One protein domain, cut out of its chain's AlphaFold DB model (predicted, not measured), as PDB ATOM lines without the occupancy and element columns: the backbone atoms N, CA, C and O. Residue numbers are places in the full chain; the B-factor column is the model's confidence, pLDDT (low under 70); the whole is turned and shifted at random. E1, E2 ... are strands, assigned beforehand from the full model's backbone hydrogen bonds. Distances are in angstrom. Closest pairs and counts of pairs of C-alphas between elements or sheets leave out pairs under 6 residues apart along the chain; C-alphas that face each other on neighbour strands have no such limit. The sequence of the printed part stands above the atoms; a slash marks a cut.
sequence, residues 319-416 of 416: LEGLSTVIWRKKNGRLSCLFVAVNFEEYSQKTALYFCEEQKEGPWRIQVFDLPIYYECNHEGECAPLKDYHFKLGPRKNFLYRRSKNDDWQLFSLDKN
ATOM      1  N   LEU A 319      31.120 168.492 211.143       73.94
ATOM      2  CA  LEU A 319      32.304 169.347 211.042       73.94
ATOM      3  C   LEU A 319      31.861 170.801 210.902       73.94
ATOM      4  O   LEU A 319      31.106 171.119 209.990       73.94
ATOM      5  N   GLU A 320      32.378 171.679 211.755       74.69
ATOM      6  CA  GLU A 320      32.163 173.128 211.628       74.69
ATOM      7  C   GLU A 320      33.350 173.873 211.023       74.69
ATOM      8  O   GLU A 320      33.222 174.998 210.542       74.69
ATOM      9  N   GLY A 321      34.525 173.251 211.031       80.62
ATOM     10  CA  GLY A 321      35.644 173.770 210.272       80.62
ATOM     11  C   GLY A 321      36.870 172.882 210.302       80.62
ATOM     12  O   GLY A 321      37.085 172.056 211.197       80.62
ATOM     13  N   LEU A 322      37.674 173.052 209.261       86.06
ATOM     14  CA  LEU A 322      38.859 172.261 208.981       86.06
ATOM     15  C   LEU A 322      40.037 173.192 208.735       86.06
ATOM     16  O   LEU A 322      39.948 174.165 207.991       86.06
ATOM     17  N   SER A 323      41.170 172.882 209.352       85.50
ATOM     18  CA  SER A 323      42.405 173.597 209.069       85.50
ATOM     19  C   SER A 323      43.009 173.169 207.734       85.50
ATOM     20  O   SER A 323      42.793 172.060 207.245       85.50
ATOM     21  N   THR A 324      43.939 173.979 207.228       82.88
ATOM     22  CA  THR A 324      44.851 173.529 206.168       82.88
ATOM     23  C   THR A 324      45.685 172.320 206.613       82.88
ATOM     24  O   THR A 324      45.972 172.125 207.801       82.88
ATOM     25  N   VAL A 325      46.103 171.506 205.641       87.06
ATOM     26  CA  VAL A 325      46.893 170.291 205.873       87.06
ATOM     27  C   VAL A 325      48.384 170.621 205.942       87.06
ATOM     28  O   VAL A 325      48.938 171.353 205.115       87.06
ATOM     29  N   ILE A 326      49.080 170.024 206.905       86.56
ATOM     30  CA  ILE A 326      50.537 170.037 206.984       86.56
ATOM     31  C   ILE A 326      51.086 168.688 206.544       86.56
ATOM     32  O   ILE A 326      50.931 167.689 207.238       86.56
ATOM     33  N   TRP A 327      51.824 168.685 205.437       86.56
ATOM     34  CA  TRP A 327      52.584 167.526 204.983       86.56
ATOM     35  C   TRP A 327      53.999 167.503 205.543       86.56
ATOM     36  O   TRP A 327      54.678 168.532 205.638       86.56
ATOM     37  N   ARG A 328      54.490 166.299 205.820       83.12
ATOM     38  CA  ARG A 328      55.849 166.041 206.285       83.12
ATOM     39  C   ARG A 328      56.396 164.767 205.651       83.12
ATOM     40  O   ARG A 328      55.683 163.785 205.526       83.12
ATOM     41  N   LYS A 329      57.690 164.764 205.317       81.00
ATOM     42  CA  LYS A 329      58.434 163.555 204.937       81.00
ATOM     43  C   LYS A 329      59.552 163.302 205.941       81.00
ATOM     44  O   LYS A 329      60.287 164.228 206.289       81.00
ATOM     45  N   LYS A 330      59.680 162.076 206.441       74.81
ATOM     46  CA  LYS A 330      60.722 161.688 207.401       74.81
ATOM     47  C   LYS A 330      61.131 160.242 207.169       74.81
ATOM     48  O   LYS A 330      60.287 159.357 207.140       74.81
ATOM     49  N   ASN A 331      62.436 159.997 207.046       76.62
ATOM     50  CA  ASN A 331      62.995 158.662 206.787       76.62
ATOM     51  C   ASN A 331      62.317 157.957 205.593       76.62
ATOM     52  O   ASN A 331      62.037 156.764 205.650       76.62
ATOM     53  N   GLY A 332      61.995 158.724 204.548       76.81
ATOM     54  CA  GLY A 332      61.301 158.234 203.357       76.81
ATOM     55  C   GLY A 332      59.779 158.113 203.476       76.81
ATOM     56  O   GLY A 332      59.144 158.032 202.437       76.81
ATOM     57  N   ARG A 333      59.199 158.179 204.682       82.94
ATOM     58  CA  ARG A 333      57.748 158.067 204.909       82.94
ATOM     59  C   ARG A 333      57.061 159.421 204.937       82.94
ATOM     60  O   ARG A 333      57.593 160.370 205.531       82.94
ATOM     61  N   LEU A 334      55.881 159.501 204.342       89.31
ATOM     62  CA  LEU A 334      55.021 160.676 204.400       89.31
ATOM     63  C   LEU A 334      54.066 160.630 205.597       89.31
ATOM     64  O   LEU A 334      53.588 159.581 206.016       89.31
ATOM     65  N   SER A 335      53.779 161.802 206.147       88.44
ATOM     66  CA  SER A 335      52.671 162.020 207.071       88.44
ATOM     67  C   SER A 335      51.959 163.328 206.760       88.44
ATOM     68  O   SER A 335      52.569 164.272 206.243       88.44
ATOM     69  N   CYS A 336      50.674 163.385 207.087       90.69
ATOM     70  CA  CYS A 336      49.870 164.596 207.035       90.69
ATOM     71  C   CYS A 336      49.192 164.866 208.379       90.69
ATOM     72  O   CYS A 336      48.876 163.940 209.130       90.69
ATOM     73  N   LEU A 337      48.992 166.149 208.674       89.50
ATOM     74  CA  LEU A 337      48.295 166.629 209.861       89.50
ATOM     75  C   LEU A 337      47.249 167.661 209.487       89.50
ATOM     76  O   LEU A 337      47.535 168.534 208.671       89.50
ATOM     77  N   PHE A 338      46.097 167.617 210.135       90.69
ATOM     78  CA  PHE A 338      45.092 168.673 210.061       90.69
ATOM     79  C   PHE A 338      44.257 168.672 211.341       90.69
ATOM     80  O   PHE A 338      44.261 167.701 212.100       90.69
ATOM     81  N   VAL A 339      43.580 169.782 211.601       89.19
ATOM     82  CA  VAL A 339      42.762 169.992 212.790       89.19
ATOM     83  C   VAL A 339      41.311 170.159 212.364       89.19
ATOM     84  O   VAL A 339      41.033 170.927 211.447       89.19
ATOM     85  N   ALA A 340      40.405 169.459 213.039       88.00
ATOM     86  CA  ALA A 340      38.964 169.600 212.861       88.00
ATOM     87  C   ALA A 340      38.304 170.243 214.087       88.00
ATOM     88  O   ALA A 340      38.759 170.035 215.220       88.00
ATOM     89  N   VAL A 341      37.226 170.988 213.855       84.56
ATOM     90  CA  VAL A 341      36.362 171.608 214.870       84.56
ATOM     91  C   VAL A 341      34.973 170.972 214.792       84.56
ATOM     92  O   VAL A 341      34.365 170.975 213.725       84.56
ATOM     93  N   ASN A 342      34.474 170.458 215.922       74.81
ATOM     94  CA  ASN A 342      33.144 169.848 216.049       74.81
ATOM     95  C   ASN A 342      32.381 170.516 217.212       74.81
ATOM     96  O   ASN A 342      32.859 170.465 218.347       74.81
ATOM     97  N   PHE A 343      31.199 171.098 216.979       55.00
ATOM     98  CA  PHE A 343      30.388 171.731 218.046       55.00
ATOM     99  C   PHE A 343      29.510 170.755 218.822       55.00
ATOM    100  O   PHE A 343      29.266 170.966 220.009       55.00
ATOM    101  N   GLU A 344      29.011 169.708 218.158       52.69
ATOM    102  CA  GLU A 344      27.933 168.886 218.718       52.69
ATOM    103  C   GLU A 344      28.367 168.017 219.903       52.69
ATOM    104  O   GLU A 344      27.511 167.557 220.656       52.69
ATOM    105  N   GLU A 345      29.671 167.835 220.137       46.28
ATOM    106  CA  GLU A 345      30.138 167.000 221.247       46.28
ATOM    107  C   GLU A 345      30.714 167.779 222.434       46.28
ATOM    108  O   GLU A 345      30.404 167.406 223.563       46.28
ATOM    109  N   TYR A 346      31.473 168.874 222.270       44.56
ATOM    110  CA  TYR A 346      32.034 169.609 223.420       44.56
ATOM    111  C   TYR A 346      32.389 171.059 223.078       44.56
ATOM    112  O   TYR A 346      33.138 171.321 222.143       44.56
ATOM    113  N   SER A 347      31.974 171.999 223.927       48.56
ATOM    114  CA  SER A 347      32.081 173.454 223.733       48.56
ATOM    115  C   SER A 347      33.491 174.045 223.532       48.56
ATOM    116  O   SER A 347      33.588 175.253 223.345       48.56
ATOM    117  N   GLN A 348      34.576 173.250 223.577       53.22
ATOM    118  CA  GLN A 348      35.973 173.704 223.413       53.22
ATOM    119  C   GLN A 348      36.963 172.589 222.986       53.22
ATOM    120  O   GLN A 348      38.080 172.528 223.512       53.22
ATOM    121  N   LYS A 349      36.604 171.655 222.091       69.56
ATOM    122  CA  LYS A 349      37.559 170.609 221.662       69.56
ATOM    123  C   LYS A 349      37.736 170.546 220.149       69.56
ATOM    124  O   LYS A 349      36.824 170.184 219.421       69.56
ATOM    125  N   THR A 350      38.956 170.847 219.705       85.38
ATOM    126  CA  THR A 350      39.421 170.519 218.354       85.38
ATOM    127  C   THR A 350      40.102 169.149 218.362       85.38
ATOM    128  O   THR A 350      40.676 168.740 219.376       85.38
ATOM    129  N   ALA A 351      40.079 168.444 217.239       87.62
ATOM    130  CA  ALA A 351      40.758 167.163 217.080       87.62
ATOM    131  C   ALA A 351      41.915 167.307 216.088       87.62
ATOM    132  O   ALA A 351      41.712 167.697 214.939       87.62
ATOM    133  N   LEU A 352      43.134 166.987 216.522       88.81
ATOM    134  CA  LEU A 352      44.295 166.875 215.644       88.81
ATOM    135  C   LEU A 352      44.340 165.466 215.049       88.81
ATOM    136  O   LEU A 352      44.570 164.492 215.768       88.81
ATOM    137  N   TYR A 353      44.201 165.379 213.733       90.12
ATOM    138  CA  TYR A 353      44.402 164.157 212.967       90.12
ATOM    139  C   TYR A 353      45.861 164.067 212.527       90.12
ATOM    140  O   TYR A 353      46.404 165.001 211.936       90.12
ATOM    141  N   PHE A 354      46.499 162.936 212.813       91.06
ATOM    142  CA  PHE A 354      47.833 162.579 212.337       91.06
ATOM    143  C   PHE A 354      47.738 161.291 211.523       91.06
ATOM    144  O   PHE A 354      47.410 160.234 212.064       91.06
ATOM    145  N   CYS A 355      48.034 161.369 210.228       91.81
ATOM    146  CA  CYS A 355      48.037 160.213 209.336       91.81
ATOM    147  C   CYS A 355      49.462 159.958 208.842       91.81
ATOM    148  O   CYS A 355      50.119 160.876 208.352       91.81
ATOM    149  N   GLU A 356      49.948 158.726 208.951       91.31
ATOM    150  CA  GLU A 356      51.315 158.344 208.590       91.31
ATOM    151  C   GLU A 356      51.341 157.096 207.703       91.31
ATOM    152  O   GLU A 356      50.789 156.043 208.043       91.31
ATOM    153  N   GLU A 357      52.061 157.207 206.592       91.00
ATOM    154  CA  GLU A 357      52.353 156.123 205.665       91.00
ATOM    155  C   GLU A 357      53.087 154.972 206.374       91.00
ATOM    156  O   GLU A 357      54.119 155.156 207.032       91.00
ATOM    157  N   GLN A 358      52.557 153.757 206.229       88.00
ATOM    158  CA  GLN A 358      53.185 152.538 206.734       88.00
ATOM    159  C   GLN A 358      54.012 151.866 205.634       88.00
ATOM    160  O   GLN A 358      53.760 152.048 204.452       88.00
ATOM    161  N   LYS A 359      55.026 151.080 206.028       84.06
ATOM    162  CA  LYS A 359      55.850 150.317 205.064       84.06
ATOM    163  C   LYS A 359      55.014 149.315 204.265       84.06
ATOM    164  O   LYS A 359      55.280 149.102 203.093       84.06
ATOM    165  N   GLU A 360      54.054 148.693 204.937       81.88
ATOM    166  CA  GLU A 360      53.124 147.725 204.376       81.88
ATOM    167  C   GLU A 360      51.762 147.956 205.035       81.88
ATOM    168  O   GLU A 360      51.694 148.229 206.237       81.88
ATOM    169  N   GLY A 361      50.688 147.840 204.255       83.25
ATOM    170  CA  GLY A 361      49.320 148.016 204.740       83.25
ATOM    171  C   GLY A 361      48.791 149.456 204.654       83.25
ATOM    172  O   GLY A 361      49.383 150.303 203.984       83.25
ATOM    173  N   PRO A 362      47.627 149.723 205.274       87.44
ATOM    174  CA  PRO A 362      46.974 151.026 205.215       87.44
ATOM    175  C   PRO A 362      47.748 152.089 206.004       87.44
ATOM    176  O   PRO A 362      48.587 151.787 206.856       87.44
ATOM    177  N   TRP A 363      47.425 153.355 205.749       91.62
ATOM    178  CA  TRP A 363      47.947 154.477 206.528       91.62
ATOM    179  C   TRP A 363      47.549 154.343 208.005       91.62
ATOM    180  O   TRP A 363      46.405 154.018 208.326       91.62
ATOM    181  N   ARG A 364      48.489 154.607 208.920       90.62
ATOM    182  CA  ARG A 364      48.213 154.677 210.362       90.62
ATOM    183  C   ARG A 364      47.579 156.022 210.661       90.62
ATOM    184  O   ARG A 364      48.101 157.048 210.242       90.62
ATOM    185  N   ILE A 365      46.500 156.014 211.429       90.50
ATOM    186  CA  ILE A 365      45.759 157.219 211.792       90.50
ATOM    187  C   ILE A 365      45.717 157.314 213.310       90.50
ATOM    188  O   ILE A 365      45.425 156.335 213.995       90.50
ATOM    189  N   GLN A 366      46.030 158.493 213.832       89.75
ATOM    190  CA  GLN A 366      45.926 158.829 215.244       89.75
ATOM    191  C   GLN A 366      45.146 160.129 215.384       89.75
ATOM    192  O   GLN A 366      45.328 161.053 214.590       89.75
ATOM    193  N   VAL A 367      44.288 160.189 216.396       88.19
ATOM    194  CA  VAL A 367      43.473 161.364 216.706       88.19
ATOM    195  C   VAL A 367      43.826 161.821 218.112       88.19
ATOM    196  O   VAL A 367      43.930 160.999 219.025       88.19
ATOM    197  N   PHE A 368      44.047 163.121 218.274       87.44
ATOM    198  CA  PHE A 368      44.388 163.726 219.554       87.44
ATOM    199  C   PHE A 368      43.434 164.875 219.866       87.44
ATOM    200  O   PHE A 368      43.372 165.851 219.120       87.44
ATOM    201  N   ASP A 369      42.755 164.791 221.007       87.00
ATOM    202  CA  ASP A 369      41.918 165.879 221.507       87.00
ATOM    203  C   ASP A 369      42.804 166.987 222.078       87.00
ATOM    204  O   ASP A 369      43.377 166.859 223.165       87.00
ATOM    205  N   LEU A 370      42.923 168.089 221.342       87.25
ATOM    206  CA  LEU A 370      43.722 169.242 221.740       87.25
ATOM    207  C   LEU A 370      42.842 170.495 221.697       87.25
ATOM    208  O   LEU A 370      42.103 170.682 220.742       87.25
ATOM    209  N   PRO A 371      42.895 171.396 222.689       88.12
ATOM    210  CA  PRO A 371      42.149 172.651 222.636       88.12
ATOM    211  C   PRO A 371      42.929 173.670 221.792       88.12
ATOM    212  O   PRO A 371      43.617 174.531 222.339       88.12
ATOM    213  N   ILE A 372      42.920 173.510 220.466       88.19
ATOM    214  CA  ILE A 372      43.623 174.405 219.540       88.19
ATOM    215  C   ILE A 372      42.732 175.613 219.271       88.19
ATOM    216  O   ILE A 372      41.541 175.476 219.008       88.19
ATOM    217  N   TYR A 373      43.317 176.803 219.341       85.00
ATOM    218  CA  TYR A 373      42.623 178.044 219.046       85.00
ATOM    219  C   TYR A 373      42.171 178.103 217.578       85.00
ATOM    220  O   TYR A 373      42.912 177.723 216.666       85.00
ATOM    221  N   TYR A 374      40.973 178.627 217.347       84.31
ATOM    222  CA  TYR A 374      40.404 178.865 216.026       84.31
ATOM    223  C   TYR A 374      39.701 180.221 215.993       84.31
ATOM    224  O   TYR A 374      39.329 180.769 217.034       84.31
ATOM    225  N   GLU A 375      39.555 180.766 214.794       81.12
ATOM    226  CA  GLU A 375      38.785 181.983 214.536       81.12
ATOM    227  C   GLU A 375      37.651 181.621 213.571       81.12
ATOM    228  O   GLU A 375      37.799 180.694 212.771       81.12
ATOM    229  N   CYS A 376      36.522 182.319 213.682       78.25
ATOM    230  CA  CYS A 376      35.394 182.146 212.774       78.25
ATOM    231  C   CYS A 376      35.324 183.327 211.807       78.25
ATOM    232  O   CYS A 376      35.564 184.472 212.213       78.25
ATOM    233  N   ASN A 377      35.022 183.058 210.539       70.38
ATOM    234  CA  ASN A 377      34.793 184.105 209.550       70.38
ATOM    235  C   ASN A 377      33.371 184.696 209.693       70.38
ATOM    236  O   ASN A 377      32.595 184.322 210.573       70.38
ATOM    237  N   HIS A 378      33.037 185.663 208.837       68.94
ATOM    238  CA  HIS A 378      31.724 186.317 208.829       68.94
ATOM    239  C   HIS A 378      30.584 185.398 208.352       68.94
ATOM    240  O   HIS A 378      29.421 185.706 208.597       68.94
ATOM    241  N   GLU A 379      30.920 184.270 207.724       64.25
ATOM    242  CA  GLU A 379      29.998 183.237 207.235       64.25
ATOM    243  C   GLU A 379      29.749 182.138 208.286       64.25
ATOM    244  O   GLU A 379      28.903 181.272 208.093       64.25
ATOM    245  N   GLY A 380      30.437 182.200 209.432       67.25
ATOM    246  CA  GLY A 380      30.294 181.242 210.528       67.25
ATOM    247  C   GLY A 380      31.198 180.012 210.425       67.25
ATOM    248  O   GLY A 380      31.131 179.158 211.303       67.25
ATOM    249  N   GLU A 381      32.079 179.928 209.425       72.56
ATOM    250  CA  GLU A 381      33.074 178.856 209.333       72.56
ATOM    251  C   GLU A 381      34.186 179.071 210.359       72.56
ATOM    252  O   GLU A 381      34.820 180.131 210.392       72.56
ATOM    253  N   CYS A 382      34.453 178.059 211.183       80.06
ATOM    254  CA  CYS A 382      35.359 178.158 212.325       80.06
ATOM    255  C   CYS A 382      36.578 177.244 212.154       80.06
ATOM    256  O   CYS A 382      36.503 176.047 212.422       80.06
ATOM    257  N   ALA A 383      37.737 177.791 211.771       83.50
ATOM    258  CA  ALA A 383      38.924 176.985 211.465       83.50
ATOM    259  C   ALA A 383      40.209 177.474 212.172       83.50
ATOM    260  O   ALA A 383      40.484 178.676 212.255       83.50
ATOM    261  N   PRO A 384      41.066 176.560 212.672       79.88
ATOM    262  CA  PRO A 384      42.420 176.903 213.083       79.88
ATOM    263  C   PRO A 384      43.275 177.325 211.883       79.88
ATOM    264  O   PRO A 384      43.365 176.612 210.882       79.88
ATOM    265  N   LEU A 385      43.991 178.442 212.016       74.38
ATOM    266  CA  LEU A 385      44.912 178.936 211.001       74.38
ATOM    267  C   LEU A 385      46.317 178.383 211.241       74.38
ATOM    268  O   LEU A 385      46.907 178.531 212.317       74.38
ATOM    269  N   LYS A 386      46.876 177.743 210.216       68.19
ATOM    270  CA  LYS A 386      48.258 177.257 210.221       68.19
ATOM    271  C   LYS A 386      49.238 178.424 210.369       68.19
ATOM    272  O   LYS A 386      48.973 179.525 209.911       68.19
ATOM    273  N   ASP A 387      50.365 178.169 211.024       69.31
ATOM    274  CA  ASP A 387      51.448 179.106 211.360       69.31
ATOM    275  C   ASP A 387      51.075 180.179 212.403       69.31
ATOM    276  O   ASP A 387      51.948 180.615 213.162       69.31
ATOM    277  N   TYR A 388      49.784 180.491 212.551       71.94
ATOM    278  CA  TYR A 388      49.243 181.395 213.569       71.94
ATOM    279  C   TYR A 388      48.762 180.668 214.830       71.94
ATOM    280  O   TYR A 388      49.122 181.058 215.942       71.94
ATOM    281  N   HIS A 389      47.959 179.614 214.675       78.62
ATOM    282  CA  HIS A 389      47.342 178.876 215.786       78.62
ATOM    283  C   HIS A 389      48.023 177.532 216.030       78.62
ATOM    284  O   HIS A 389      48.097 177.073 217.169       78.62
ATOM    285  N   PHE A 390      48.558 176.913 214.977       81.25
ATOM    286  CA  PHE A 390      49.305 175.662 215.061       81.25
ATOM    287  C   PHE A 390      50.396 175.568 213.990       81.25
ATOM    288  O   PHE A 390      50.275 176.151 212.917       81.25
ATOM    289  N   LYS A 391      51.469 174.823 214.265       77.81
ATOM    290  CA  LYS A 391      52.562 174.564 213.313       77.81
ATOM    291  C   LYS A 391      53.399 173.354 213.708       77.81
ATOM    292  O   LYS A 391      53.311 172.840 214.823       77.81
ATOM    293  N   LEU A 392      54.281 172.925 212.808       75.75
ATOM    294  CA  LEU A 392      55.325 171.963 213.157       75.75
ATOM    295  C   LEU A 392      56.479 172.662 213.876       75.75
ATOM    296  O   LEU A 392      57.055 173.629 213.383       75.75
ATOM    297  N   GLY A 393      56.828 172.143 215.046       63.12
ATOM    298  CA  GLY A 393      57.972 172.569 215.832       63.12
ATOM    299  C   GLY A 393      59.248 171.767 215.549       63.12
ATOM    300  O   GLY A 393      59.237 170.729 214.873       63.12
ATOM    301  N   PRO A 394      60.379 172.212 216.119       57.22
ATOM    302  CA  PRO A 394      61.640 171.490 216.038       57.22
ATOM    303  C   PRO A 394      61.538 170.110 216.709       57.22
ATOM    304  O   PRO A 394      60.796 169.908 217.672       57.22
ATOM    305  N   ARG A 395      62.315 169.143 216.203       61.09
ATOM    306  CA  ARG A 395      62.436 167.778 216.760       61.09
ATOM    307  C   ARG A 395      61.116 167.000 216.883       61.09
ATOM    308  O   ARG A 395      60.965 166.200 217.797       61.09
ATOM    309  N   LYS A 396      60.229 167.129 215.888       59.12
ATOM    310  CA  LYS A 396      58.986 166.337 215.741       59.12
ATOM    311  C   LYS A 396      57.843 166.716 216.695       59.12
ATOM    312  O   LYS A 396      56.928 165.916 216.864       59.12
ATOM    313  N   ASN A 397      57.872 167.902 217.281       72.94
ATOM    314  CA  ASN A 397      56.757 168.346 218.104       72.94
ATOM    315  C   ASN A 397      55.733 169.109 217.268       72.94
ATOM    316  O   ASN A 397      56.084 169.809 216.321       72.94
ATOM    317  N   PHE A 398      54.471 168.969 217.633       81.00
ATOM    318  CA  PHE A 398      53.391 169.823 217.180       81.00
ATOM    319  C   PHE A 398      53.296 171.011 218.138       81.00
ATOM    320  O   PHE A 398      53.317 170.831 219.355       81.00
ATOM    321  N   LEU A 399      53.266 172.222 217.595       82.25
ATOM    322  CA  LEU A 399      53.114 173.450 218.365       82.25
ATOM    323  C   LEU A 399      51.716 174.000 218.140       82.25
ATOM    324  O   LEU A 399      51.286 174.087 216.993       82.25
ATOM    325  N   TYR A 400      51.035 174.406 219.206       86.56
ATOM    326  CA  TYR A 400      49.699 174.992 219.110       86.56
ATOM    327  C   TYR A 400      49.441 176.033 220.194       86.56
ATOM    328  O   TYR A 400      50.136 176.064 221.206       86.56
ATOM    329  N   ARG A 401      48.442 176.887 219.996       82.19
ATOM    330  CA  ARG A 401      47.952 177.852 220.990       82.19
ATOM    331  C   ARG A 401      46.543 177.478 221.428       82.19
ATOM    332  O   ARG A 401      45.811 176.892 220.637       82.19
ATOM    333  N   ARG A 402      46.166 177.819 222.665       87.44
ATOM    334  CA  ARG A 402      44.788 177.630 223.169       87.44
ATOM    335  C   ARG A 402      43.950 178.904 223.095       87.44
ATOM    336  O   ARG A 402      42.730 178.830 223.042       87.44
ATOM    337  N   SER A 403      44.604 180.063 223.027       81.62
ATOM    338  CA  SER A 403      43.984 181.362 222.777       81.62
ATOM    339  C   SER A 403      44.852 182.202 221.833       81.62
ATOM    340  O   SER A 403      46.030 181.898 221.625       81.62
ATOM    341  N   LYS A 404      44.295 183.295 221.299       74.50
ATOM    342  CA  LYS A 404      45.006 184.253 220.435       74.50
ATOM    343  C   LYS A 404      46.318 184.770 221.038       74.50
ATOM    344  O   LYS A 404      47.294 184.961 220.313       74.50
ATOM    345  N   ASN A 405      46.332 184.965 222.358       79.12
ATOM    346  CA  ASN A 405      47.434 185.582 223.099       79.12
ATOM    347  C   ASN A 405      48.253 184.574 223.920       79.12
ATOM    348  O   ASN A 405      49.162 184.982 224.640       79.12
ATOM    349  N   ASP A 406      47.944 183.279 223.832       80.19
ATOM    350  CA  ASP A 406      48.659 182.251 224.585       80.19
ATOM    351  C   ASP A 406      50.048 181.962 224.000       80.19
ATOM    352  O   ASP A 406      50.276 181.993 222.783       80.19
ATOM    353  N   ASP A 407      50.963 181.565 224.884       81.56
ATOM    354  CA  ASP A 407      52.242 180.982 224.496       81.56
ATOM    355  C   ASP A 407      52.058 179.647 223.764       81.56
ATOM    356  O   ASP A 407      51.130 178.867 224.015       81.56
ATOM    357  N   TRP A 408      53.004 179.354 222.871       81.44
ATOM    358  CA  TRP A 408      53.039 178.101 222.124       81.44
ATOM    359  C   TRP A 408      53.186 176.894 223.060       81.44
ATOM    360  O   TRP A 408      54.180 176.746 223.769       81.44
ATOM    361  N   GLN A 409      52.216 175.990 222.996       86.19
ATOM    362  CA  GLN A 409      52.203 174.706 223.684       86.19
ATOM    363  C   GLN A 409      52.889 173.641 222.832       86.19
ATOM    364  O   GLN A 409      52.714 173.595 221.615       86.19
ATOM    365  N   LEU A 410      53.652 172.763 223.480       87.88
ATOM    366  CA  LEU A 410      54.369 171.665 222.842       87.88
ATOM    367  C   LEU A 410      53.606 170.350 223.020       87.88
ATOM    368  O   LEU A 410      53.391 169.903 224.145       87.88
ATOM    369  N   PHE A 411      53.279 169.684 221.918       86.19
ATOM    370  CA  PHE A 411      52.714 168.339 221.906       86.19
ATOM    371  C   PHE A 411      53.644 167.376 221.164       86.19
ATOM    372  O   PHE A 411      54.146 167.682 220.083       86.19
ATOM    373  N   SER A 412      53.903 166.205 221.745       85.75
ATOM    374  CA  SER A 412      54.774 165.202 221.130       85.75
ATOM    375  C   SER A 412      53.936 164.157 220.408       85.75
ATOM    376  O   SER A 412      53.169 163.442 221.045       85.75
ATOM    377  N   LEU A 413      54.136 164.042 219.095       76.81
ATOM    378  CA  LEU A 413      53.471 163.043 218.250       76.81
ATOM    379  C   LEU A 413      54.026 161.620 218.462       76.81
ATOM    380  O   LEU A 413      53.398 160.654 218.054       76.81
ATOM    381  N   ASP A 414      55.193 161.487 219.107       71.75
ATOM    382  CA  ASP A 414      55.852 160.197 219.372       71.75
ATOM    383  C   ASP A 414      55.330 159.527 220.674       71.75
ATOM    384  O   ASP A 414      55.765 158.428 221.014       71.75
ATOM    385  N   LYS A 415      54.424 160.165 221.438       53.72
ATOM    386  CA  LYS A 415      53.842 159.593 222.668       53.72
ATOM    387  C   LYS A 415      52.653 158.676 222.344       53.72
ATOM    388  O   LYS A 415      51.509 159.095 222.500       53.72
ATOM    389  N   ASN A 416      52.954 157.471 221.846       43.72
ATOM    390  CA  ASN A 416      52.293 156.173 222.105       43.72
ATOM    391  C   ASN A 416      52.724 155.119 221.075       43.72
ATOM    392  O   ASN A 416      52.301 155.190 219.888       43.72
TER     393      ASN A 416
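AT A GLANCE: This is residues 319 to 416 of the 416 residues of an uncharacterized protein of Saprospira grandis (strain Lewin) (UniProt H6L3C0). With little regular structure, this is a twisted sheet of four strands, E1 E2 E3 E4, with a small sheet, E5 E6 E7, over one face. The 98 printed residues have seven antiparallel strands, E1 to E7 along the chain, and no named helix: all strand, with 39 residues in named elements. It is compact, radius of gyration of the C-alphas 13.8 A, spanning 43 by 27 by 22 A.

HOW THE PARTS SIT: E1, residues 326 to 330, E2, 333 to 341, E3, 350 to 356, and E4, 364 to 370, form a meander, each strand the antiparallel neighbour of the one before; within hydrogen-bond range are N 328 and O 335, 2.8 A, N 338 and O 353, 3.2 A, and N 354 and O 366, 2.8 A. E5, residues 390 to 392, E6, 397 to 400, and E7, 409 to 412, form another, with N 391 and O 399, 2.8 A, and N 398 and O 411, 2.8 A. E1 and E5 are near each other, with 5 C-alpha pairs within 10 A.

IN THESE COORDINATES: E1 begins at C-alpha 326, (50.537, 170.037, 206.984). E2 is 27.2 A long. E7 ends at C-alpha 412, (54.774, 165.202, 221.130).

THE WHOLE: The printed part has no cut. The link E4 to E5 is long, 19 residues. Eighteen residues are under pLDDT 70, among them 343 to 349.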